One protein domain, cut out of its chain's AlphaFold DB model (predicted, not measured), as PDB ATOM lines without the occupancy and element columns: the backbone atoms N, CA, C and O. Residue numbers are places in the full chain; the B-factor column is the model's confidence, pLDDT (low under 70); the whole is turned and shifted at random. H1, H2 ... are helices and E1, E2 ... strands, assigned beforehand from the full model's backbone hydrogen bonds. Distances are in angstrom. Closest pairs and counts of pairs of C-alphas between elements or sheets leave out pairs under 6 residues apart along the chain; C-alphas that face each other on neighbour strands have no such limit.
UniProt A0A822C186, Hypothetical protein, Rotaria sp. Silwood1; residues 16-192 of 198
ATOM      1  N   TYR A  16     124.566 116.277 117.073       96.06
ATOM      2  CA  TYR A  16     124.564 115.909 115.655       96.06
ATOM      3  C   TYR A  16     125.381 114.641 115.401       96.06
ATOM      4  O   TYR A  16     126.286 114.311 116.168       96.06
ATOM      5  N   THR A  17     125.092 113.928 114.308       95.06
ATOM      6  CA  THR A  17     125.899 112.776 113.897       95.06
ATOM      7  C   THR A  17     127.090 113.186 113.038       95.06
ATOM      8  O   THR A  17     127.041 114.127 112.240       95.06
ATOM      9  N   ALA A  18     128.184 112.448 113.159       90.62
ATOM     10  CA  ALA A  18     129.348 112.587 112.304       90.62
ATOM     11  C   ALA A  18     129.832 111.208 111.856       90.62
ATOM     12  O   ALA A  18     129.887 110.257 112.634       90.62
ATOM     13  N   ALA A  19     130.203 111.104 110.581       81.06
ATOM     14  CA  ALA A  19     130.806 109.887 110.066       81.06
ATOM     15  C   ALA A  19     132.173 109.674 110.728       81.06
ATOM     16  O   ALA A  19     133.018 110.571 110.726       81.06
ATOM     17  N   ASN A  20     132.401 108.472 111.256       75.19
ATOM     18  CA  ASN A  20     133.720 108.089 111.736       75.19
ATOM     19  C   ASN A  20     134.622 107.755 110.536       75.19
ATOM     20  O   ASN A  20     134.223 107.009 109.640       75.19
ATOM     21  N   THR A  21     135.838 108.307 110.493       67.00
ATOM     22  CA  THR A  21     136.837 107.976 109.462       67.00
ATOM     23  C   THR A  21     137.421 106.574 109.642       67.00
ATOM     24  O   THR A  21     137.930 106.009 108.677       67.00
ATOM     25  N   PHE A  22     137.315 106.002 110.845       69.00
ATOM     26  CA  PHE A  22     137.773 104.657 111.196       69.00
ATOM     27  C   PHE A  22     136.593 103.811 111.687       69.00
ATOM     28  O   PHE A  22     136.478 103.499 112.871       69.00
ATOM     29  N   LYS A  23     135.680 103.465 110.773       74.00
ATOM     30  CA  LYS A  23     134.564 102.562 111.082       74.00
ATOM     31  C   LYS A  23     135.101 101.164 111.398       74.00
ATOM     32  O   LYS A  23     135.820 100.597 110.576       74.00
ATOM     33  N   TYR A  24     134.742 100.607 112.554       73.50
ATOM     34  CA  TYR A  24     135.058  99.208 112.886       73.50
ATOM     35  C   TYR A  24     133.925  98.235 112.531       73.50
ATOM     36  O   TYR A  24     134.147  97.029 112.492       73.50
ATOM     37  N   ASP A  25     132.730  98.753 112.238       73.94
ATOM     38  CA  ASP A  25     131.580  97.984 111.767       73.94
ATOM     39  C   ASP A  25     130.912  98.711 110.592       73.94
ATOM     40  O   ASP A  25     131.131  99.903 110.352       73.94
ATOM     41  N   ARG A  26     130.073  97.992 109.848       84.31
ATOM     42  CA  ARG A  26     129.289  98.521 108.733       84.31
ATOM     43  C   ARG A  26     128.425  99.703 109.163       84.31
ATOM     44  O   ARG A  26     128.408 100.733 108.485       84.31
ATOM     45  N   TRP A  27     127.725  99.546 110.283       91.19
ATOM     46  CA  TRP A  27     126.922 100.589 110.903       91.19
ATOM     47  C   TRP A  27     127.646 101.094 112.141       91.19
ATOM     48  O   TRP A  27     127.523 100.529 113.225       91.19
ATOM     49  N   HIS A  28     128.371 102.197 111.969       92.62
ATOM     50  CA  HIS A  28     129.059 102.904 113.042       92.62
ATOM     51  C   HIS A  28     129.050 104.408 112.775       92.62
ATOM     52  O   HIS A  28     129.385 104.851 111.671       92.62
ATOM     53  N   THR A  29     128.665 105.185 113.784       92.94
ATOM     54  CA  THR A  29     128.616 106.648 113.732       92.94
ATOM     55  C   THR A  29     129.112 107.259 115.037       92.94
ATOM     56  O   THR A  29     129.192 106.589 116.068       92.94
ATOM     57  N   LEU A  30     129.417 108.551 114.988       93.69
ATOM     58  CA  LEU A  30     129.620 109.371 116.173       93.69
ATOM     59  C   LEU A  30     128.370 110.215 116.406       93.69
ATOM     60  O   LEU A  30     127.866 110.825 115.466       93.69
ATOM     61  N   VAL A  31     127.903 110.294 117.646       94.81
ATOM     62  CA  VAL A  31     126.924 111.288 118.092       94.81
ATOM     63  C   VAL A  31     127.661 112.300 118.948       94.81
ATOM     64  O   VAL A  31     128.171 111.966 120.014       94.81
ATOM     65  N   VAL A  32     127.751 113.529 118.462       93.31
ATOM     66  CA  VAL A  32     128.582 114.583 119.039       93.31
ATOM     67  C   VAL A  32     127.680 115.607 119.719       93.31
ATOM     68  O   VAL A  32     126.699 116.060 119.122       93.31
ATOM     69  N   SER A  33     128.009 115.976 120.959       93.56
ATOM     70  CA  SER A  33     127.385 117.135 121.608       93.56
ATOM     71  C   SER A  33     127.714 118.418 120.830       93.56
ATOM     72  O   SER A  33     128.666 118.469 120.056       93.56
ATOM     73  N   ARG A  34     126.946 119.487 121.021       93.56
ATOM     74  CA  ARG A  34     127.351 120.844 120.612       93.56
ATOM     75  C   ARG A  34     128.100 121.576 121.729       93.56
ATOM     76  O   ARG A  34     128.760 122.583 121.469       93.56
ATOM     77  N   ASN A  35     127.997 121.083 122.960       89.25
ATOM     78  CA  ASN A  35     128.731 121.594 124.106       89.25
ATOM     79  C   ASN A  35     130.140 120.995 124.144       89.25
ATOM     80  O   ASN A  35     130.321 119.782 124.029       89.25
ATOM     81  N   HIS A  36     131.122 121.882 124.290       83.44
ATOM     82  CA  HIS A  36     132.544 121.555 124.286       83.44
ATOM     83  C   HIS A  36     133.085 121.278 125.698       83.44
ATOM     84  O   HIS A  36     134.218 120.816 125.821       83.44
ATOM     85  N   ASP A  37     132.313 121.556 126.757       84.25
ATOM     86  CA  ASP A  37     132.655 121.121 128.111       84.25
ATOM     87  C   ASP A  37     132.386 119.615 128.236       84.25
ATOM     88  O   ASP A  37     131.245 119.153 128.176       84.25
ATOM     89  N   THR A  38     133.461 118.837 128.372       77.56
ATOM     90  CA  THR A  38     133.382 117.376 128.461       77.56
ATOM     91  C   THR A  38     133.094 116.850 129.856       77.56
ATOM     92  O   THR A  38     132.824 115.660 129.998       77.56
ATOM     93  N   LEU A  39     133.197 117.698 130.879       82.94
ATOM     94  CA  LEU A  39     133.022 117.307 132.275       82.94
ATOM     95  C   LEU A  39     131.637 117.695 132.793       82.94
ATOM     96  O   LEU A  39     131.074 116.972 133.609       82.94
ATOM     97  N   HIS A  40     131.059 118.784 132.283       86.25
ATOM     98  CA  HIS A  40     129.760 119.286 132.733       86.25
ATOM     99  C   HIS A  40     128.741 119.291 131.594       86.25
ATOM    100  O   HIS A  40     128.509 120.304 130.932       86.25
ATOM    101  N   LEU A  41     128.103 118.140 131.391       89.75
ATOM    102  CA  LEU A  41     126.951 118.011 130.501       89.75
ATOM    103  C   LEU A  41     125.667 118.061 131.310       89.75
ATOM    104  O   LEU A  41     125.509 117.325 132.281       89.75
ATOM    105  N   ALA A  42     124.720 118.883 130.875       94.00
ATOM    106  CA  ALA A  42     123.392 118.916 131.463       94.00
ATOM    107  C   ALA A  42     122.599 117.641 131.122       94.00
ATOM    108  O   ALA A  42     122.740 117.073 130.037       94.00
ATOM    109  N   GLU A  43     121.661 117.247 131.993       95.69
ATOM    110  CA  GLU A  43     120.728 116.125 131.750       95.69
ATOM    111  C   GLU A  43     120.056 116.206 130.363       95.69
ATOM    112  O   GLU A  43     119.904 115.197 129.678       95.69
ATOM    113  N   ALA A  44     119.690 117.413 129.920       96.62
ATOM    114  CA  ALA A  44     119.058 117.632 128.619       96.62
ATOM    115  C   ALA A  44     119.993 117.358 127.428       96.62
ATOM    116  O   ALA A  44     119.514 116.965 126.368       96.62
ATOM    117  N   GLU A  45     121.301 117.563 127.588       95.56
ATOM    118  CA  GLU A  45     122.303 117.276 126.555       95.56
ATOM    119  C   GLU A  45     122.536 115.771 126.441       95.56
ATOM    120  O   GLU A  45     122.553 115.235 125.335       95.56
ATOM    121  N   ILE A  46     122.612 115.079 127.584       95.44
ATOM    122  CA  ILE A  46     122.663 113.613 127.640       95.44
ATOM    123  C   ILE A  46     121.424 113.032 126.949       95.44
ATOM    124  O   ILE A  46     121.549 112.192 126.062       95.44
ATOM    125  N   ALA A  47     120.228 113.508 127.300       97.25
ATOM    126  CA  ALA A  47     118.992 113.037 126.683       97.25
ATOM    127  C   ALA A  47     118.977 113.252 125.157       97.25
ATOM    128  O   ALA A  47     118.681 112.319 124.419       97.25
ATOM    129  N   ASP A  48     119.331 114.450 124.678       97.75
ATOM    130  CA  ASP A  48     119.357 114.787 123.244       97.75
ATOM    131  C   ASP A  48     120.324 113.872 122.466       97.75
ATOM    132  O   ASP A  48     119.941 113.293 121.450       97.75
ATOM    133  N   MET A  49     121.528 113.628 122.999       96.56
ATOM    134  CA  MET A  49     122.501 112.716 122.389       96.56
ATOM    135  C   MET A  49     122.000 111.266 122.309       96.56
ATOM    136  O   MET A  49     122.125 110.612 121.271       96.56
ATOM    137  N   PHE A  50     121.433 110.742 123.394       96.75
ATOM    138  CA  PHE A  50     120.955 109.360 123.433       96.75
ATOM    139  C   PHE A  50     119.709 109.160 122.552       96.75
ATOM    140  O   PHE A  50     119.605 108.149 121.856       96.75
ATOM    141  N   GLU A  51     118.794 110.131 122.499       97.69
ATOM    142  CA  GLU A  51     117.643 110.081 121.588       97.69
ATOM    143  C   GLU A  51     118.066 110.171 120.115       97.69
ATOM    144  O   GLU A  51     117.522 109.443 119.276       97.69
ATOM    145  N   LEU A  52     119.075 110.990 119.791       97.81
ATOM    146  CA  LEU A  52     119.656 111.040 118.450       97.81
ATOM    147  C   LEU A  52     120.295 109.697 118.060       97.81
ATOM    148  O   LEU A  52     120.106 109.228 116.934       97.81
ATOM    149  N   ALA A  53     120.988 109.032 118.988       96.94
ATOM    150  CA  ALA A  53     121.527 107.689 118.767       96.94
ATOM    151  C   ALA A  53     120.412 106.654 118.522       96.94
ATOM    152  O   ALA A  53     120.496 105.859 117.583       96.94
ATOM    153  N   LEU A  54     119.324 106.694 119.303       96.44
ATOM    154  CA  LEU A  54     118.154 105.839 119.083       96.44
ATOM    155  C   LEU A  54     117.507 106.073 117.715       96.44
ATOM    156  O   LEU A  54     117.086 105.121 117.054       96.44
ATOM    157  N   GLU A  55     117.391 107.327 117.281       96.88
ATOM    158  CA  GLU A  55     116.914 107.657 115.940       96.88
ATOM    159  C   GLU A  55     117.838 107.078 114.865       96.88
ATOM    160  O   GLU A  55     117.360 106.432 113.926       96.88
ATOM    161  N   TRP A  56     119.149 107.238 115.036       96.88
ATOM    162  CA  TRP A  56     120.145 106.689 114.126       96.88
ATOM    163  C   TRP A  56     120.034 105.161 114.007       96.88
ATOM    164  O   TRP A  56     119.958 104.650 112.887       96.88
ATOM    165  N   PHE A  57     119.891 104.430 115.123       96.12
ATOM    166  CA  PHE A  57     119.679 102.976 115.100       96.12
ATOM    167  C   PHE A  57     118.422 102.583 114.327       96.12
ATOM    168  O   PHE A  57     118.455 101.635 113.543       96.12
ATOM    169  N   ARG A  58     117.311 103.311 114.503       96.06
ATOM    170  CA  ARG A  58     116.066 103.041 113.761       96.06
ATOM    171  C   ARG A  58     116.258 103.238 112.257       96.06
ATOM    172  O   ARG A  58     115.773 102.416 111.478       96.06
ATOM    173  N   ARG A  59     116.983 104.284 111.839       95.81
ATOM    174  CA  ARG A  59     117.278 104.531 110.418       95.81
ATOM    175  C   ARG A  59     118.199 103.456 109.840       95.81
ATOM    176  O   ARG A  59     117.867 102.900 108.793       95.81
ATOM    177  N   ALA A  60     119.279 103.098 110.534       94.62
ATOM    178  CA  ALA A  60     120.176 102.013 110.131       94.62
ATOM    179  C   ALA A  60     119.431 100.672 110.007       94.62
ATOM    180  O   ALA A  60     119.474 100.031 108.955       94.62
ATOM    181  N   TYR A  61     118.641 100.311 111.022       95.19
ATOM    182  CA  TYR A  61     117.818  99.101 111.024       95.19
ATOM    183  C   TYR A  61     116.803  99.065 109.874       95.19
ATOM    184  O   TYR A  61     116.594  98.017 109.271       95.19
ATOM    185  N   SER A  62     116.189 100.205 109.529       94.62
ATOM    186  CA  SER A  62     115.232 100.277 108.415       94.62
ATOM    187  C   SER A  62     115.863  99.976 107.052       94.62
ATOM    188  O   SER A  62     115.191  99.448 106.167       94.62
ATOM    189  N   ILE A  63     117.155 100.283 106.894       93.75
ATOM    190  CA  ILE A  63     117.912 100.007 105.672       93.75
ATOM    191  C   ILE A  63     118.380  98.557 105.647       93.75
ATOM    192  O   ILE A  63     118.354  97.928 104.587       93.75
ATOM    193  N   GLU A  64     118.820  98.029 106.787       93.19
ATOM    194  CA  GLU A  64     119.421  96.700 106.849       93.19
ATOM    195  C   GLU A  64     118.996  95.920 108.103       93.19
ATOM    196  O   GLU A  64     119.760  95.795 109.062       93.19
ATOM    197  N   PRO A  65     117.786  95.326 108.086       93.81
ATOM    198  CA  PRO A  65     117.164  94.719 109.268       93.81
ATOM    199  C   PRO A  65     117.876  93.488 109.849       93.81
ATOM    200  O   PRO A  65     117.416  92.938 110.845       93.81
ATOM    201  N   MET A  66     118.949  93.014 109.211       92.94
ATOM    202  CA  MET A  66     119.778  91.919 109.724       92.94
ATOM    203  C   MET A  66     120.753  92.381 110.820       92.94
ATOM    204  O   MET A  66     121.231  91.554 111.590       92.94
ATOM    205  N   TYR A  67     121.039  93.684 110.914       94.06
ATOM    206  CA  TYR A  67     121.839  94.264 111.992       94.06
ATOM    207  C   TYR A  67     120.912  94.672 113.135       94.06
ATOM    208  O   TYR A  67     120.092  95.572 112.978       94.06
ATOM    209  N   THR A  68     120.994  93.985 114.270       94.62
ATOM    210  CA  THR A  68     119.981  94.064 115.332       94.62
ATOM    211  C   THR A  68     120.543  94.421 116.694       94.62
ATOM    212  O   THR A  68     119.744  94.653 117.591       94.62
ATOM    213  N   CYS A  69     121.864  94.483 116.872       94.69
ATOM    214  CA  CYS A  69     122.505  94.647 118.178       94.69
ATOM    215  C   CYS A  69     123.006  96.089 118.381       94.69
ATOM    216  O   CYS A  69     124.132  96.393 117.991       94.69
ATOM    217  N   PRO A  70     122.179  96.999 118.930       95.19
ATOM    218  CA  PRO A  70     122.567  98.378 119.212       95.19
ATOM    219  C   PRO A  70     123.492  98.470 120.429       95.19
ATOM    220  O   PRO A  70     123.178  97.983 121.519       95.19
ATOM    221  N   GLU A  71     124.603  99.171 120.250       93.94
ATOM    222  CA  GLU A  71     125.607  99.419 121.278       93.94
ATOM    223  C   GLU A  71     126.059 100.878 121.234       93.94
ATOM    224  O   GLU A  71     126.198 101.471 120.160       93.94
ATOM    225  N   MET A  72     126.276 101.454 122.414       94.12
ATOM    226  CA  MET A  72     126.825 102.794 122.571       94.12
ATOM    227  C   MET A  72     128.014 102.766 123.520       94.12
ATOM    228  O   MET A  72     127.945 102.166 124.592       94.12
ATOM    229  N   ILE A  73     129.078 103.460 123.138       92.50
ATOM    230  CA  ILE A  73     130.284 103.642 123.942       92.50
ATOM    231  C   ILE A  73     130.549 105.136 124.076       92.50
ATOM    232  O   ILE A  73     130.374 105.888 123.120       92.50
ATOM    233  N   TRP A  74     130.984 105.573 125.249       91.06
ATOM    234  CA  TRP A  74     131.450 106.936 125.467       91.06
ATOM    235  C   TRP A  74     132.656 106.931 126.387       91.06
ATOM    236  O   TRP A  74     132.554 106.613 127.569       91.06
ATOM    237  N   ASP A  75     133.790 107.318 125.820       86.06
ATOM    238  CA  ASP A  75     135.036 107.516 126.544       86.06
ATOM    239  C   ASP A  75     135.257 109.015 126.756       86.06
ATOM    240  O   ASP A  75     135.199 109.812 125.813       86.06
ATOM    241  N   ALA A  76     135.496 109.413 128.003       79.88
ATOM    242  CA  ALA A  76     135.821 110.783 128.376       79.88
ATOM    243  C   ALA A  76     137.293 110.885 128.785       79.88
ATOM    244  O   ALA A  76     137.748 110.143 129.657       79.88
ATOM    245  N   MET A  77     138.010 111.847 128.194       72.50
ATOM    246  CA  MET A  77     139.440 112.136 128.393       72.50
ATOM    247  C   MET A  77     140.420 111.106 127.784       72.50
ATOM    248  O   MET A  77     140.106 109.928 127.650       72.50
ATOM    249  N   PRO A  78     141.664 111.496 127.434       62.06
ATOM    250  CA  PRO A  78     142.583 110.615 126.700       62.06
ATOM    251  C   PRO A  78     142.960 109.314 127.422       62.06
ATOM    252  O   PRO A  78     143.264 108.314 126.776       62.06
ATOM    253  N   LYS A  79     142.934 109.300 128.764       66.88
ATOM    254  CA  LYS A  79     143.264 108.108 129.563       66.88
ATOM    255  C   LYS A  79     142.228 106.982 129.443       66.88
ATOM    256  O   LYS A  79     142.576 105.843 129.737       66.88
ATOM    257  N   SER A  80     141.006 107.279 129.001       60.94
ATOM    258  CA  SER A  80     139.953 106.289 128.730       60.94
ATOM    259  C   SER A  80     139.864 105.899 127.248       60.94
ATOM    260  O   SER A  80     139.018 105.099 126.874       60.94
ATOM    261  N   GLY A  81     140.757 106.420 126.395       55.66
ATOM    262  CA  GLY A  81     140.751 106.146 124.955       55.66
ATOM    263  C   GLY A  81     140.071 107.219 124.101       55.66
ATOM    264  O   GLY A  81     140.016 107.063 122.879       55.66
ATOM    265  N   ALA A  82     139.621 108.336 124.689       59.00
ATOM    266  CA  ALA A  82     139.081 109.450 123.915       59.00
ATOM    267  C   ALA A  82     140.169 110.073 123.019       59.00
ATOM    268  O   ALA A  82     141.126 110.687 123.494       59.00
ATOM    269  N   SER A  83     140.013 109.938 121.700       57.75
ATOM    270  CA  SER A  83     140.922 110.551 120.717       57.75
ATOM    271  C   SER A  83     140.669 112.052 120.512       57.75
ATOM    272  O   SER A  83     141.511 112.750 119.948       57.75
ATOM    273  N   GLN A  84     139.524 112.556 120.984       61.16
ATOM    274  CA  GLN A  84     139.111 113.955 120.891       61.16
ATOM    275  C   GLN A  84     138.657 114.469 122.259       61.16
ATOM    276  O   GLN A  84     137.917 113.792 122.966       61.16
ATOM    277  N   MET A  85     139.041 115.703 122.595       64.06
ATOM    278  CA  MET A  85     138.620 116.422 123.810       64.06
ATOM    279  C   MET A  85     137.184 116.972 123.706       64.06
ATOM    280  O   MET A  85     136.861 117.964 124.342       64.06
ATOM    281  N   HIS A  86     136.341 116.376 122.862       77.12
ATOM    282  CA  HIS A  86     134.950 116.771 122.670       77.12
ATOM    283  C   HIS A  86     134.044 115.604 123.062       77.12
ATOM    284  O   HIS A  86     134.329 114.463 122.702       77.12
ATOM    285  N   THR A  87     132.932 115.879 123.739       85.44
ATOM    286  CA  THR A  87     131.943 114.863 124.113       85.44
ATOM    287  C   THR A  87     131.355 114.203 122.873       85.44
ATOM    288  O   THR A  87     130.712 114.873 122.056       85.44
ATOM    289  N   HIS A  88     131.545 112.891 122.746       89.50
ATOM    290  CA  HIS A  88     130.933 112.092 121.692       89.50
ATOM    291  C   HIS A  88     130.619 110.671 122.174       89.50
ATOM    292  O   HIS A  88     131.428 110.039 122.848       89.50
ATOM    293  N   LEU A  89     129.453 110.163 121.777       92.44
ATOM    294  CA  LEU A  89     129.123 108.741 121.825       92.44
ATOM    295  C   LEU A  89     129.557 108.102 120.507       92.44
ATOM    296  O   LEU A  89     129.332 108.651 119.429       92.44
ATOM    297  N   GLN A  90     130.108 106.905 120.583       93.19
ATOM    298  CA  GLN A  90     130.203 105.991 119.460       93.19
ATOM    299  C   GLN A  90     128.961 105.106 119.471       93.19
ATOM    300  O   GLN A  90     128.704 104.433 120.464       93.19
ATOM    301  N   ALA A  91     128.194 105.105 118.385       94.44
ATOM    302  CA  ALA A  91     127.017 104.256 118.235       94.44
ATOM    303  C   ALA A  91     127.260 103.237 117.117       94.44
ATOM    304  O   ALA A  91     127.607 103.614 115.995       94.44
ATOM    305  N   SER A  92     127.069 101.953 117.417       94.19
ATOM    306  CA  SER A  92     127.206 100.856 116.454       94.19
ATOM    307  C   SER A  92     125.999  99.929 116.471       94.19
ATOM    308  O   SER A  92     125.422  99.668 117.526       94.19
ATOM    309  N   LEU A  93     125.617  99.427 115.298       94.25
ATOM    310  CA  LEU A  93     124.546  98.445 115.150       94.25
ATOM    311  C   LEU A  93     125.147  97.166 114.569       94.25
ATOM    312  O   LEU A  93     125.422  97.121 113.374       94.25
ATOM    313  N   GLY A  94     125.364  96.163 115.422       91.69
ATOM    314  CA  GLY A  94     126.038  94.908 115.086       91.69
ATOM    315  C   GLY A  94     125.129  93.848 114.457       91.69
ATOM    316  O   GLY A  94     123.898  93.886 114.583       91.69
ATOM    317  N   PHE A  95     125.747  92.887 113.767       90.44
ATOM    318  CA  PHE A  95     125.074  91.748 113.137       90.44
ATOM    319  C   PHE A  95     124.925  90.580 114.123       90.44
ATOM    320  O   PHE A  95     125.904  89.900 114.410       90.44
ATOM    321  N   ASP A  96     123.703  90.348 114.617       84.81
ATOM    322  CA  ASP A  96     123.268  89.199 115.449       84.81
ATOM    323  C   ASP A  96     124.014  88.962 116.787       84.81
ATOM    324  O   ASP A  96     123.614  88.130 117.607       84.81
ATOM    325  N   ILE A  97     125.081  89.712 117.056       87.94
ATOM    326  CA  ILE A  97     125.914  89.598 118.251       87.94
ATOM    327  C   ILE A  97     126.317  90.985 118.762       87.94
ATOM    328  O   ILE A  97     126.536  91.910 117.979       87.94
ATOM    329  N   TYR A  98     126.416  91.123 120.086       90.06
ATOM    330  CA  TYR A  98     127.018  92.305 120.712       90.06
ATOM    331  C   TYR A  98     128.541  92.170 120.770       90.06
ATOM    332  O   TYR A  98     129.078  91.059 120.727       90.06
ATOM    333  N   TYR A  99     129.258  93.281 120.924       85.44
ATOM    334  CA  TYR A  99     130.708  93.227 121.038       85.44
ATOM    335  C   TYR A  99     131.181  92.926 122.469       85.44
ATOM    336  O   TYR A  99     130.567  93.281 123.478       85.44
ATOM    337  N   GLY A 100     132.318  92.232 122.553       85.44
ATOM    338  CA  GLY A 100     133.111  92.085 123.773       85.44
ATOM    339  C   GLY A 100     132.354  91.554 124.996       85.44
ATOM    340  O   GLY A 100     131.699  90.509 124.968       85.44
ATOM    341  N   ASN A 101     132.507  92.261 126.119       85.56
ATOM    342  CA  ASN A 101     131.968  91.836 127.412       85.56
ATOM    343  C   ASN A 101     130.435  91.840 127.456       85.56
ATOM    344  O   ASN A 101     129.867  91.101 128.257       85.56
ATOM    345  N   ILE A 102     129.768  92.616 126.598       86.69
ATOM    346  CA  ILE A 102     128.303  92.680 126.552       86.69
ATOM    347  C   ILE A 102     127.734  91.327 126.136       86.69
ATOM    348  O   ILE A 102     126.855  90.786 126.810       86.69
ATOM    349  N   GLU A 103     128.274  90.732 125.072       92.19
ATOM    350  CA  GLU A 103     127.825  89.414 124.632       92.19
ATOM    351  C   GLU A 103     128.117  88.346 125.685       92.19
ATOM    352  O   GLU A 103     127.273  87.487 125.951       92.19
ATOM    353  N   ARG A 104     129.268  88.434 126.365       91.62
ATOM    354  CA  ARG A 104     129.588  87.543 127.487       91.62
ATOM    355  C   ARG A 104     128.544  87.648 128.604       91.62
ATOM    356  O   ARG A 104     128.091  86.617 129.101       91.62
ATOM    357  N   THR A 105     128.129  88.861 128.970       90.81
ATOM    358  CA  THR A 105     127.070  89.094 129.965       90.81
ATOM    359  C   THR A 105     125.731  88.532 129.496       90.81
ATOM    360  O   THR A 105     125.060  87.835 130.260       90.81
ATOM    361  N   ARG A 106     125.355  88.740 128.228       92.19
ATOM    362  CA  ARG A 106     124.120  88.185 127.649       92.19
ATOM    363  C   ARG A 106     124.104  86.655 127.699       92.19
ATOM    364  O   ARG A 106     123.109  86.065 128.118       92.19
ATOM    365  N   GLN A 107     125.199  86.007 127.305       94.69
ATOM    366  CA  GLN A 107     125.331  84.547 127.362       94.69
ATOM    367  C   GLN A 107     125.311  84.036 128.806       94.69
ATOM    368  O   GLN A 107     124.619  83.060 129.098       94.69
ATOM    369  N   GLY A 108     125.985  84.731 129.725       95.56
ATOM    370  CA  GLY A 108     125.946  84.435 131.158       95.56
ATOM    371  C   GLY A 108     124.529  84.501 131.732       95.56
ATOM    372  O   GLY A 108     124.102  83.570 132.413       95.56
ATOM    373  N   ALA A 109     123.759  85.536 131.387       95.19
ATOM    374  CA  ALA A 109     122.367  85.677 131.805       95.19
ATOM    375  C   ALA A 109     121.471  84.554 131.249       95.19
ATOM    376  O   ALA A 109     120.626  84.016 131.967       95.19
ATOM    377  N   ARG A 110     121.680  84.136 129.989       95.62
ATOM    378  CA  ARG A 110     120.967  82.988 129.398       95.62
ATOM    379  C   ARG A 110     121.316  81.678 130.097       95.62
ATOM    380  O   ARG A 110     120.419  80.899 130.411       95.62
ATOM    381  N   PHE A 111     122.599  81.446 130.351       97.75
ATOM    382  CA  PHE A 111     123.068  80.268 131.071       97.75
ATOM    383  C   PHE A 111     122.513  80.223 132.501       97.75
ATOM    384  O   PHE A 111     122.047  79.177 132.954       97.75
ATOM    385  N   TYR A 112     122.486  81.368 133.190       98.06
ATOM    386  CA  TYR A 112     121.855  81.501 134.499       98.06
ATOM    387  C   TYR A 112     120.379  81.100 134.447       98.06
ATOM    388  O   TYR A 112     119.961  80.245 135.225       98.06
ATOM    389  N   ALA A 113     119.607  81.645 133.503       97.88
ATOM    390  CA  ALA A 113     118.192  81.309 133.361       97.88
ATOM    391  C   ALA A 113     117.979  79.804 133.111       97.88
ATOM    392  O   ALA A 113     117.126  79.189 133.749       97.88
ATOM    393  N   GLN A 114     118.796  79.183 132.251       97.88
ATOM    394  CA  GLN A 114     118.746  77.736 131.986       97.88
ATOM    395  C   GLN A 114     119.006  76.888 133.238       97.88
ATOM    396  O   GLN A 114     118.399  75.834 133.402       97.88
ATOM    397  N   ARG A 115     119.905  77.334 134.122       97.88
ATOM    398  CA  ARG A 115     120.269  76.627 135.362       97.88
ATOM    399  C   ARG A 115     119.322  76.903 136.529       97.88
ATOM    400  O   ARG A 115     119.331  76.142 137.489       97.88
ATOM    401  N   ASN A 116     118.528  77.970 136.455       97.69
ATOM    402  CA  ASN A 116     117.704  78.462 137.559       97.69
ATOM    403  C   ASN A 116     116.222  78.551 137.168       97.69
ATOM    404  O   ASN A 116     115.558  79.534 137.482       97.69
ATOM    405  N   ASN A 117     115.694  77.539 136.472       96.44
ATOM    406  CA  ASN A 117     114.268  77.410 136.132       96.44
ATOM    407  C   ASN A 117     113.664  78.656 135.454       96.44
ATOM    408  O   ASN A 117     112.537  79.050 135.745       96.44
ATOM    409  N   GLY A 118     114.420  79.301 134.565       96.69
ATOM    410  CA  GLY A 118     113.971  80.479 133.823       96.69
ATOM    411  C   GLY A 118     114.024  81.798 134.596       96.69
ATOM    412  O   GLY A 118     113.538  82.804 134.083       96.69
ATOM    413  N   ARG A 119     114.615  81.832 135.800       97.38
ATOM    414  CA  ARG A 119     114.807  83.083 136.550       97.38
ATOM    415  C   ARG A 119     115.612  84.105 135.749       97.38
ATOM    416  O   ARG A 119     116.569  83.768 135.049       97.38
ATOM    417  N   ASN A 120     115.220  85.370 135.874       96.31
ATOM    418  CA  ASN A 120     115.896  86.476 135.215       96.31
ATOM    419  C   ASN A 120     117.132  86.891 136.027       96.31
ATOM    420  O   ASN A 120     117.010  87.372 137.151       96.31
ATOM    421  N   TYR A 121     118.310  86.740 135.420       96.06
ATOM    422  CA  TYR A 121     119.595  87.088 136.028       96.06
ATOM    423  C   TYR A 121     119.654  88.531 136.546       96.06
ATOM    424  O   TYR A 121     120.120  88.756 137.656       96.06
ATOM    425  N   PHE A 122     119.173  89.504 135.767       94.94
ATOM    426  CA  PHE A 122     119.249  90.921 136.128       94.94
ATOM    427  C   PHE A 122     118.307  91.272 137.285       94.94
ATOM    428  O   PHE A 122     118.686  92.060 138.147       94.94
ATOM    429  N   ASN A 123     117.134  90.636 137.363       96.00
ATOM    430  CA  ASN A 123     116.224  90.807 138.500       96.00
ATOM    431  C   ASN A 123     116.861  90.298 139.798       96.00
ATOM    432  O   ASN A 123     116.832  90.987 140.815       96.00
ATOM    433  N   ASP A 124     117.465  89.109 139.756       96.81
ATOM    434  CA  ASP A 124     118.127  88.523 140.923       96.81
ATOM    435  C   ASP A 124     119.394  89.304 141.307       96.81
ATOM    436  O   ASP A 124     119.660  89.517 142.491       96.81
ATOM    437  N   TYR A 125     120.142  89.794 140.313       95.69
ATOM    438  CA  TYR A 125     121.283  90.686 140.514       95.69
ATOM    439  C   TYR A 125     120.856  91.967 141.235       95.69
ATOM    440  O   TYR A 125     121.422  92.294 142.279       95.69
ATOM    441  N   LEU A 126     119.834  92.662 140.730       96.69
ATOM    442  CA  LEU A 126     119.316  93.884 141.343       96.69
ATOM    443  C   LEU A 126     118.828  93.631 142.774       96.69
ATOM    444  O   LEU A 126     119.185  94.382 143.679       96.69
ATOM    445  N   TYR A 127     118.079  92.547 142.993       96.75
ATOM    446  CA  TYR A 127     117.561  92.182 144.310       96.75
ATOM    447  C   TYR A 127     118.673  92.004 145.356       96.75
ATOM    448  O   TYR A 127     118.576  92.530 146.465       96.75
ATOM    449  N   ILE A 128     119.761  91.307 145.005       96.94
ATOM    450  CA  ILE A 128     120.905  91.115 145.911       96.94
ATOM    451  C   ILE A 128     121.549  92.460 146.267       96.94
ATOM    452  O   ILE A 128     121.823  92.714 147.440       96.94
ATOM    453  N   HIS A 129     121.759  93.342 145.288       97.81
ATOM    454  CA  HIS A 129     122.375  94.646 145.544       97.81
ATOM    455  C   HIS A 129     121.472  95.546 146.392       97.81
ATOM    456  O   HIS A 129     121.965  96.221 147.295       97.81
ATOM    457  N   GLN A 130     120.155  95.515 146.162       97.19
ATOM    458  CA  GLN A 130     119.182  96.218 147.001       97.19
ATOM    459  C   GLN A 130     119.262  95.742 148.452       97.19
ATOM    460  O   GLN A 130     119.293  96.560 149.370       97.19
ATOM    461  N   MET A 131     119.362  94.427 148.668       97.94
ATOM    462  CA  MET A 131     119.449  93.862 150.014       97.94
ATOM    463  C   MET A 131     120.732  94.225 150.755       97.94
ATOM    464  O   MET A 131     120.726  94.309 151.981       97.94
ATOM    465  N   LEU A 132     121.813  94.479 150.022       97.81
ATOM    466  CA  LEU A 132     123.088  94.926 150.578       97.81
ATOM    467  C   LEU A 132     123.178  96.452 150.737       97.81
ATOM    468  O   LEU A 132     124.200  96.948 151.202       97.81
ATOM    469  N   GLY A 133     122.141  97.204 150.353       97.69
ATOM    470  CA  GLY A 133     122.161  98.669 150.382       97.69
ATOM    471  C   GLY A 133     123.082  99.292 149.327       97.69
ATOM    472  O   GLY A 133     123.525 100.423 149.493       97.69
ATOM    473  N   LEU A 134     123.373  98.568 148.242       97.50
ATOM    474  CA  LEU A 134     124.297  98.970 147.171       97.50
ATOM    475  C   LEU A 134     123.584  99.575 145.954       97.50
ATOM    476  O   LEU A 134     124.117  99.560 144.843       97.50
ATOM    477  N   THR A 135     122.365 100.080 146.140       97.94
ATOM    478  CA  THR A 135     121.561 100.639 145.048       97.94
ATOM    479  C   THR A 135     120.932 101.969 145.413       97.94
ATOM    480  O   THR A 135     120.397 102.120 146.512       97.94
ATOM    481  N   ILE A 136     120.881 102.877 144.444       97.69
ATOM    482  CA  ILE A 136     120.083 104.104 144.487       97.69
ATOM    483  C   ILE A 136     119.047 104.024 143.367       97.69
ATOM    484  O   ILE A 136     119.383 103.716 142.224       97.69
ATOM    485  N   GLN A 137     117.782 104.294 143.682       97.25
ATOM    486  CA  GLN A 137     116.691 104.254 142.709       97.25
ATOM    487  C   GLN A 137     116.250 105.670 142.324       97.25
ATOM    488  O   GLN A 137     115.926 106.486 143.186       97.25
ATOM    489  N   ILE A 138     116.189 105.943 141.021       96.69
ATOM    490  CA  ILE A 138     115.667 107.180 140.434       96.69
ATOM    491  C   ILE A 138     114.491 106.801 139.533       96.69
ATOM    492  O   ILE A 138     114.676 106.371 138.398       96.69
ATOM    493  N   GLY A 139     113.260 106.926 140.034       94.81
ATOM    494  CA  GLY A 139     112.088 106.408 139.320       94.81
ATOM    495  C   GLY A 139     112.213 104.896 139.100       94.81
ATOM    496  O   GLY A 139     112.294 104.153 140.072       94.81
ATOM    497  N   ASN A 140     112.260 104.446 137.844       94.06
ATOM    498  CA  ASN A 140     112.482 103.031 137.496       94.06
ATOM    499  C   ASN A 140     113.952 102.690 137.199       94.06
ATOM    500  O   ASN A 140     114.275 101.522 137.006       94.06
ATOM    501  N   ALA A 141     114.835 103.690 137.148       97.25
ATOM    502  CA  ALA A 141     116.255 103.465 136.945       97.25
ATOM    503  C   ALA A 141     116.927 103.107 138.276       97.25
ATOM    504  O   ALA A 141     116.667 103.729 139.311       97.25
ATOM    505  N   HIS A 142     117.830 102.136 138.240       98.00
ATOM    506  CA  HIS A 142     118.620 101.689 139.376       98.00
ATOM    507  C   HIS A 142     120.098 101.940 139.099       98.00
ATOM    508  O   HIS A 142     120.656 101.371 138.165       98.00
ATOM    509  N   ILE A 143     120.724 102.775 139.922       98.19
ATOM    510  CA  ILE A 143     122.176 102.939 139.999       98.19
ATOM    511  C   ILE A 143     122.681 101.886 140.982       98.19
ATOM    512  O   ILE A 143     122.183 101.804 142.105       98.19
ATOM    513  N   ILE A 144     123.641 101.074 140.560       97.94
ATOM    514  CA  ILE A 144     124.108  99.894 141.283       97.94
ATOM    515  C   ILE A 144     125.626  99.972 141.415       97.94
ATOM    516  O   ILE A 144     126.340 100.087 140.417       97.94
ATOM    517  N   VAL A 145     126.117  99.880 142.649       95.69
ATOM    518  CA  VAL A 145     127.549  99.743 142.936       95.69
ATOM    519  C   VAL A 145     127.930  98.275 142.778       95.69
ATOM    520  O   VAL A 145     127.350  97.413 143.437       95.69
ATOM    521  N   HIS A 146     128.883  97.979 141.898       91.56
ATOM    522  CA  HIS A 146     129.193  96.603 141.523       91.56
ATOM    523  C   HIS A 146     129.905  95.835 142.658       91.56
ATOM    524  O   HIS A 146     130.897  96.306 143.206       91.56
ATOM    525  N   LEU A 147     129.447  94.617 142.983       91.88
ATOM    526  CA  LEU A 147     130.076  93.765 144.014       91.88
ATOM    527  C   LEU A 147     131.459  93.222 143.624       91.88
ATOM    528  O   LEU A 147     132.348  93.108 144.461       91.88
ATOM    529  N   THR A 148     131.630  92.842 142.359       90.56
ATOM    530  CA  THR A 148     132.893  92.309 141.812       90.56
ATOM    531  C   THR A 148     133.370  93.146 140.618       90.56
ATOM    532  O   THR A 148     133.292  92.669 139.482       90.56
ATOM    533  N   PRO A 149     133.722  94.425 140.836       90.88
ATOM    534  CA  PRO A 149     134.034  95.343 139.749       90.88
ATOM    535  C   PRO A 149     135.300  94.904 139.003       90.88
ATOM    536  O   PRO A 149     136.217  94.328 139.594       90.88
ATOM    537  N   ILE A 150     135.360  95.175 137.699       88.50
ATOM    538  CA  ILE A 150     136.574  94.999 136.890       88.50
ATOM    539  C   ILE A 150     137.445  96.258 136.982       88.50
ATOM    540  O   ILE A 150     138.675  96.166 136.920       88.50
ATOM    541  N   LYS A 151     136.814  97.431 137.101       87.25
ATOM    542  CA  LYS A 151     137.474  98.735 137.233       87.25
ATOM    543  C   LYS A 151     137.132  99.410 138.555       87.25
ATOM    544  O   LYS A 151     136.060  99.199 139.113       87.25
ATOM    545  N   ASP A 152     138.030 100.261 139.033       87.56
ATOM    546  CA  ASP A 152     137.725 101.127 140.170       87.56
ATOM    547  C   ASP A 152     136.508 102.005 139.840       87.56
ATOM    548  O   ASP A 152     136.351 102.454 138.705       87.56
ATOM    549  N   LEU A 153     135.640 102.221 140.834       90.75
ATOM    550  CA  LEU A 153     134.418 103.030 140.712       90.75
ATOM    551  C   LEU A 153     133.441 102.554 139.618       90.75
ATOM    552  O   LEU A 153     132.678 103.347 139.072       90.75
ATOM    553  N   GLU A 154     133.425 101.257 139.302       93.19
ATOM    554  CA  GLU A 154     132.481 100.703 138.330       93.19
ATOM    555  C   GLU A 154     131.032 100.790 138.841       93.19
ATOM    556  O   GLU A 154     130.640 100.143 139.820       93.19
ATOM    557  N   ILE A 155     130.233 101.595 138.140       95.75
ATOM    558  CA  ILE A 155     128.805 101.790 138.386       95.75
ATOM    559  C   ILE A 155     128.011 101.185 137.233       95.75
ATOM    560  O   ILE A 155     128.299 101.435 136.062       95.75
ATOM    561  N   MET A 156     126.967 100.431 137.565       95.69
ATOM    562  CA  MET A 156     125.996  99.930 136.599       95.69
ATOM    563  C   MET A 156     124.680 100.691 136.746       95.69
ATOM    564  O   MET A 156     124.199 100.895 137.857       95.69
ATOM    565  N   ILE A 157     124.073 101.087 135.627       96.81
ATOM    566  CA  ILE A 157     122.728 101.669 135.609       96.81
ATOM    567  C   ILE A 157     121.806 100.714 134.858       96.81
ATOM    568  O   ILE A 157     122.083 100.360 133.713       96.81
ATOM    569  N   MET A 158     120.712 100.303 135.493       95.69
ATOM    570  CA  MET A 158     119.677  99.469 134.883       95.69
ATOM    571  C   MET A 158     118.356 100.229 134.800       95.69
ATOM    572  O   MET A 158     117.895 100.781 135.794       95.69
ATOM    573  N   ASP A 159     117.727 100.219 133.631       95.25
ATOM    574  CA  ASP A 159     116.338 100.632 133.414       95.25
ATOM    575  C   ASP A 159     115.773  99.745 132.288       95.25
ATOM    576  O   ASP A 159     116.512  99.294 131.409       95.25
ATOM    577  N   GLU A 160     114.470  99.482 132.297       91.62
ATOM    578  CA  GLU A 160     113.796  98.770 131.207       91.62
ATOM    579  C   GLU A 160     113.747  99.600 129.921       91.62
ATOM    580  O   GLU A 160     113.613  99.055 128.820       91.62
ATOM    581  N   LYS A 161     113.795 100.933 130.047       90.56
ATOM    582  CA  LYS A 161     113.697 101.854 128.915       90.56
ATOM    583  C   LYS A 161     114.694 102.984 129.051       90.56
ATOM    584  O   LYS A 161     114.826 103.589 130.107       90.56
ATOM    585  N   LEU A 162     115.266 103.375 127.924       91.75
ATOM    586  CA  LEU A 162     115.972 104.639 127.823       91.75
ATOM    587  C   LEU A 162     114.948 105.781 127.897       91.75
ATOM    588  O   LEU A 162     114.099 105.923 127.018       91.75
ATOM    589  N   ASN A 163     114.931 106.495 129.021       94.44
ATOM    590  CA  ASN A 163     113.928 107.508 129.335       94.44
ATOM    591  C   ASN A 163     114.492 108.549 130.320       94.44
ATOM    592  O   ASN A 163     115.635 108.448 130.762       94.44
ATOM    593  N   LYS A 164     113.673 109.533 130.712       96.00
ATOM    594  CA  LYS A 164     114.067 110.606 131.640       96.00
ATOM    595  C   LYS A 164     114.702 110.108 132.948       96.00
ATOM    596  O   LYS A 164     115.656 110.717 133.419       96.00
ATOM    597  N   ASN A 165     114.200 109.024 133.536       97.06
ATOM    598  CA  ASN A 165     114.761 108.442 134.757       97.06
ATOM    599  C   ASN A 165     116.183 107.930 134.527       97.06
ATOM    600  O   ASN A 165     117.069 108.239 135.322       97.06
ATOM    601  N   PHE A 166     116.409 107.217 133.419       96.81
ATOM    602  CA  PHE A 166     117.739 106.774 133.022       96.81
ATOM    603  C   PHE A 166     118.682 107.965 132.802       96.81
ATOM    604  O   PHE A 166     119.777 107.985 133.358       96.81
ATOM    605  N   TYR A 167     118.255 108.984 132.046       97.00
ATOM    606  CA  TYR A 167     119.087 110.166 131.777       97.00
ATOM    607  C   TYR A 167     119.457 110.910 133.057       97.00
ATOM    608  O   TYR A 167     120.615 111.276 133.242       97.00
ATOM    609  N   LYS A 168     118.501 111.061 133.976       97.38
ATOM    610  CA  LYS A 168     118.743 111.654 135.289       97.38
ATOM    611  C   LYS A 168     119.699 110.815 136.141       97.38
ATOM    612  O   LYS A 168     120.555 111.379 136.816       97.38
ATOM    613  N   ALA A 169     119.566 109.489 136.117       97.75
ATOM    614  CA  ALA A 169     120.468 108.588 136.830       97.75
ATOM    615  C   ALA A 169     121.901 108.683 136.287       97.75
ATOM    616  O   ALA A 169     122.836 108.832 137.068       97.75
ATOM    617  N   LEU A 170     122.068 108.670 134.960       96.50
ATOM    618  CA  LEU A 170     123.371 108.840 134.319       96.50
ATOM    619  C   LEU A 170     123.973 110.212 134.632       96.50
ATOM    620  O   LEU A 170     125.129 110.288 135.031       96.50
ATOM    621  N   HIS A 171     123.182 111.281 134.522       96.44
ATOM    622  CA  HIS A 171     123.611 112.630 134.880       96.44
ATOM    623  C   HIS A 171     124.121 112.700 136.325       96.44
ATOM    624  O   HIS A 171     125.203 113.226 136.559       96.44
ATOM    625  N   LEU A 172     123.391 112.113 137.280       96.69
ATOM    626  CA  LEU A 172     123.809 112.075 138.681       96.69
ATOM    627  C   LEU A 172     125.144 111.338 138.865       96.69
ATOM    628  O   LEU A 172     126.014 111.842 139.563       96.69
ATOM    629  N   VAL A 173     125.326 110.180 138.219       96.00
ATOM    630  CA  VAL A 173     126.591 109.424 138.285       96.00
ATOM    631  C   VAL A 173     127.757 110.251 137.742       96.00
ATOM    632  O   VAL A 173     128.798 110.329 138.389       96.00
ATOM    633  N   LEU A 174     127.576 110.901 136.588       94.31
ATOM    634  CA  LEU A 174     128.613 111.737 135.980       94.31
ATOM    635  C   LEU A 174     128.964 112.944 136.858       94.31
ATOM    636  O   LEU A 174     130.144 113.220 137.060       94.31
ATOM    637  N   GLN A 175     127.961 113.617 137.433       94.62
ATOM    638  CA  GLN A 175     128.194 114.704 138.385       94.62
ATOM    639  C   GLN A 175     128.965 114.213 139.611       94.62
ATOM    640  O   GLN A 175     129.958 114.823 139.979       94.62
ATOM    641  N   THR A 176     128.590 113.077 140.202       95.31
ATOM    642  CA  THR A 176     129.311 112.514 141.354       95.31
ATOM    643  C   THR A 176     130.763 112.166 141.017       95.31
ATOM    644  O   THR A 176     131.657 112.416 141.828       95.31
ATOM    645  N   PHE A 177     131.038 111.627 139.825       93.88
ATOM    646  CA  PHE A 177     132.415 111.356 139.394       93.88
ATOM    647  C   PHE A 177     133.252 112.639 139.375       93.88
ATOM    648  O   PHE A 177     134.327 112.680 139.975       93.88
ATOM    649  N   VAL A 178     132.730 113.706 138.770       91.94
ATOM    650  CA  VAL A 178     133.445 114.978 138.600       91.94
ATOM    651  C   VAL A 178     133.515 115.785 139.901       91.94
ATOM    652  O   VAL A 178     134.595 116.226 140.311       91.94
ATOM    653  N   ASP A 179     132.383 115.981 140.570       93.94
ATOM    654  CA  ASP A 179     132.234 116.923 141.677       93.94
ATOM    655  C   ASP A 179     132.675 116.331 143.017       93.94
ATOM    656  O   ASP A 179     133.339 117.030 143.789       93.94
ATOM    657  N   ASP A 180     132.403 115.051 143.268       94.69
ATOM    658  CA  ASP A 180     132.675 114.421 144.564       94.69
ATOM    659  C   ASP A 180     133.945 113.565 144.537       94.69
ATOM    660  O   ASP A 180     134.786 113.665 145.434       94.69
ATOM    661  N   LEU A 181     134.114 112.740 143.498       93.69
ATOM    662  CA  LEU A 181     135.209 111.764 143.419       93.69
ATOM    663  C   LEU A 181     136.457 112.297 142.710       93.69
ATOM    664  O   LEU A 181     137.526 111.701 142.832       93.69
ATOM    665  N   LYS A 182     136.336 113.430 142.005       92.81
ATOM    666  CA  LYS A 182     137.404 114.026 141.184       92.81
ATOM    667  C   LYS A 182     137.955 113.049 140.138       92.81
ATOM    668  O   LYS A 182     139.124 113.136 139.761       92.81
ATOM    669  N   GLU A 183     137.098 112.144 139.667       90.06
ATOM    670  CA  GLU A 183     137.366 111.248 138.554       90.06
ATOM    671  C   GLU A 183     136.858 111.892 137.266       90.06
ATOM    672  O   GLU A 183     135.663 112.101 137.065       90.06
ATOM    673  N   TYR A 184     137.795 112.234 136.390       87.69
ATOM    674  CA  TYR A 184     137.509 112.946 135.144       87.69
ATOM    675  C   TYR A 184     137.624 112.033 133.924       87.69
ATOM    676  O   TYR A 184     137.218 112.423 132.832       87.69
ATOM    677  N   SER A 185     138.226 110.849 134.079       87.00
ATOM    678  CA  SER A 185     138.405 109.881 133.002       87.00
ATOM    679  C   SER A 185     137.511 108.675 133.245       87.00
ATOM    680  O   SER A 185     137.752 107.886 134.151       87.00
ATOM    681  N   PHE A 186     136.504 108.494 132.399       88.19
ATOM    682  CA  PHE A 186     135.621 107.337 132.481       88.19
ATOM    683  C   PHE A 186     135.373 106.741 131.102       88.19
ATOM    684  O   PHE A 186     135.490 107.420 130.081       88.19
ATOM    685  N   SER A 187     135.001 105.466 131.106       89.88
ATOM    686  CA  SER A 187     134.437 104.775 129.955       89.88
ATOM    687  C   SER A 187     133.029 104.333 130.314       89.88
ATOM    688  O   SER A 187     132.794 103.757 131.378       89.88
ATOM    689  N   PHE A 188     132.093 104.592 129.418       91.31
ATOM    690  CA  PHE A 188     130.708 104.172 129.509       91.31
ATOM    691  C   PHE A 188     130.409 103.208 128.365       91.31
ATOM    692  O   PHE A 188     130.731 103.485 127.212       91.31
ATOM    693  N   GLY A 189     129.766 102.089 128.687       92.00
ATOM    694  CA  GLY A 189     129.259 101.137 127.709       92.00
ATOM    695  C   GLY A 189     127.790 100.848 127.976       92.00
ATOM    696  O   GLY A 189     127.405 100.553 129.108       92.00
ATOM    697  N   MET A 190     126.972 100.905 126.931       92.50
ATOM    698  CA  MET A 190     125.561 100.546 126.973       92.50
ATOM    699  C   MET A 190     125.229  99.582 125.846       92.50
ATOM    700  O   MET A 190     125.599  99.784 124.692       92.50
ATOM    701  N   PHE A 191     124.408  98.597 126.185       88.88
ATOM    702  CA  PHE A 191     123.696  97.773 125.227       88.88
ATOM    703  C   PHE A 191     122.199  97.963 125.414       88.88
ATOM    704  O   PHE A 191     121.704  98.070 126.538       88.88
ATOM    705  N   LEU A 192     121.477  98.008 124.303       92.31
ATOM    706  CA  LEU A 192     120.020  98.041 124.301       92.31
ATOM    707  C   LEU A 192     119.495  96.676 123.843       92.31
ATOM    708  O   LEU A 192     120.244  95.915 123.236       92.31
TER     709      LEU A 192
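Overview. This is residues 16 to 192 of the 198 residues of the protein "Hypothetical protein" of Rotaria sp. Silwood1 (UniProt A0A822C186). Two parts stand side by side: a twisted five-stranded wall, E1 E2 E4 E3 E8, with the long helix H1 over one face, and a smaller three-stranded sheet, E5 E6 E7, layered between H3 and H4. H2 reaches from beside E8 to H3 and makes a corner with it, while H4 meets the first residues of H1 and the chain then returns to the wall as E8. The printed part has 177 residues, with four named helices and eight named strands in the order E1 E2 H1 E3 E4 H2 H3 E5 E6 E7 H4 E8. Both sheets are antiparallel and the class is mixed, helices and strands. The whole is compact, with a radius of gyration of the C-alphas of 16.6 A and spans of 45 by 43 by 28 A.

Along the chain. E1, residues 16 to 18, begins at C-alpha 16 (124.564, 115.909, 115.655). E2 is residues 28 to 33, and H1, residues 43 to 63, measures 30.8 A. E3, residues 67 to 76, measures 27.1 A, and E4, residues 88 to 95, 22.8 A. H2, residues 100 to 115, measures 23.2 A, and H3 is residues 121 to 131. E5, E6 and E7 are residues 135 to 138, 141 to 145 and 155 to 158. H4, residues 164 to 180, measures 23.0 A. E8, residues 186 to 191, ends at C-alpha 191 (123.696, 97.773, 125.227).

Arrangement. The larger sheet, only just strongly twisted with C-alphas up to 4.2 A off its best plane, pairs E1 with E2 (N 18 and O 30, 2.8 A), E2 with E4 (N 31 and O 89, 2.8 A), E4 with E3 (N 90 and O 73, 2.7 A) and E3 with E8 (N 74 and O 188, 2.9 A). H1 is on it, the C-alphas of Val 31 and Met 49 being 6.3 A apart. E2, H1 and E3 form a split strand-helix-strand unit, two strands running the same way with E4 between them, its crossover right-handed. H2 only grazes this sheet with residues 101 to 106. Its residues 109 to 113 touch H3, about perpendicular at 89 degrees; the closest C-alphas, of Ala 109 and Tyr 121, are 5.2 A apart. E5 E6 E7 is a meander, each strand the antiparallel neighbour of the one before, with N 138 and O 141 at 2.8 A and N 144 and O 156 at 2.8 A. H3 and H4 are on opposite faces of it, at heights of 9.5 A and 9.4 A over the sheet. H4 touches H1 at a steep tilt of 51 degrees, opposite ways, the closest C-alphas, of Glu 43 and His 171, being 5.5 A apart. In H1, H2, H3 and H4 every O i to N i+4 pair is within hydrogen-bond range.

Size, cuts and confidence. The C-alphas farthest apart, of His 36 and Asn 117, are 49.2 A apart. The printed part has no cut, and the E3 to E4 link, 11 residues, is long. The mean pLDDT of the printed part is 91.0; residues 21 to 22 and 78 to 85 are under 70.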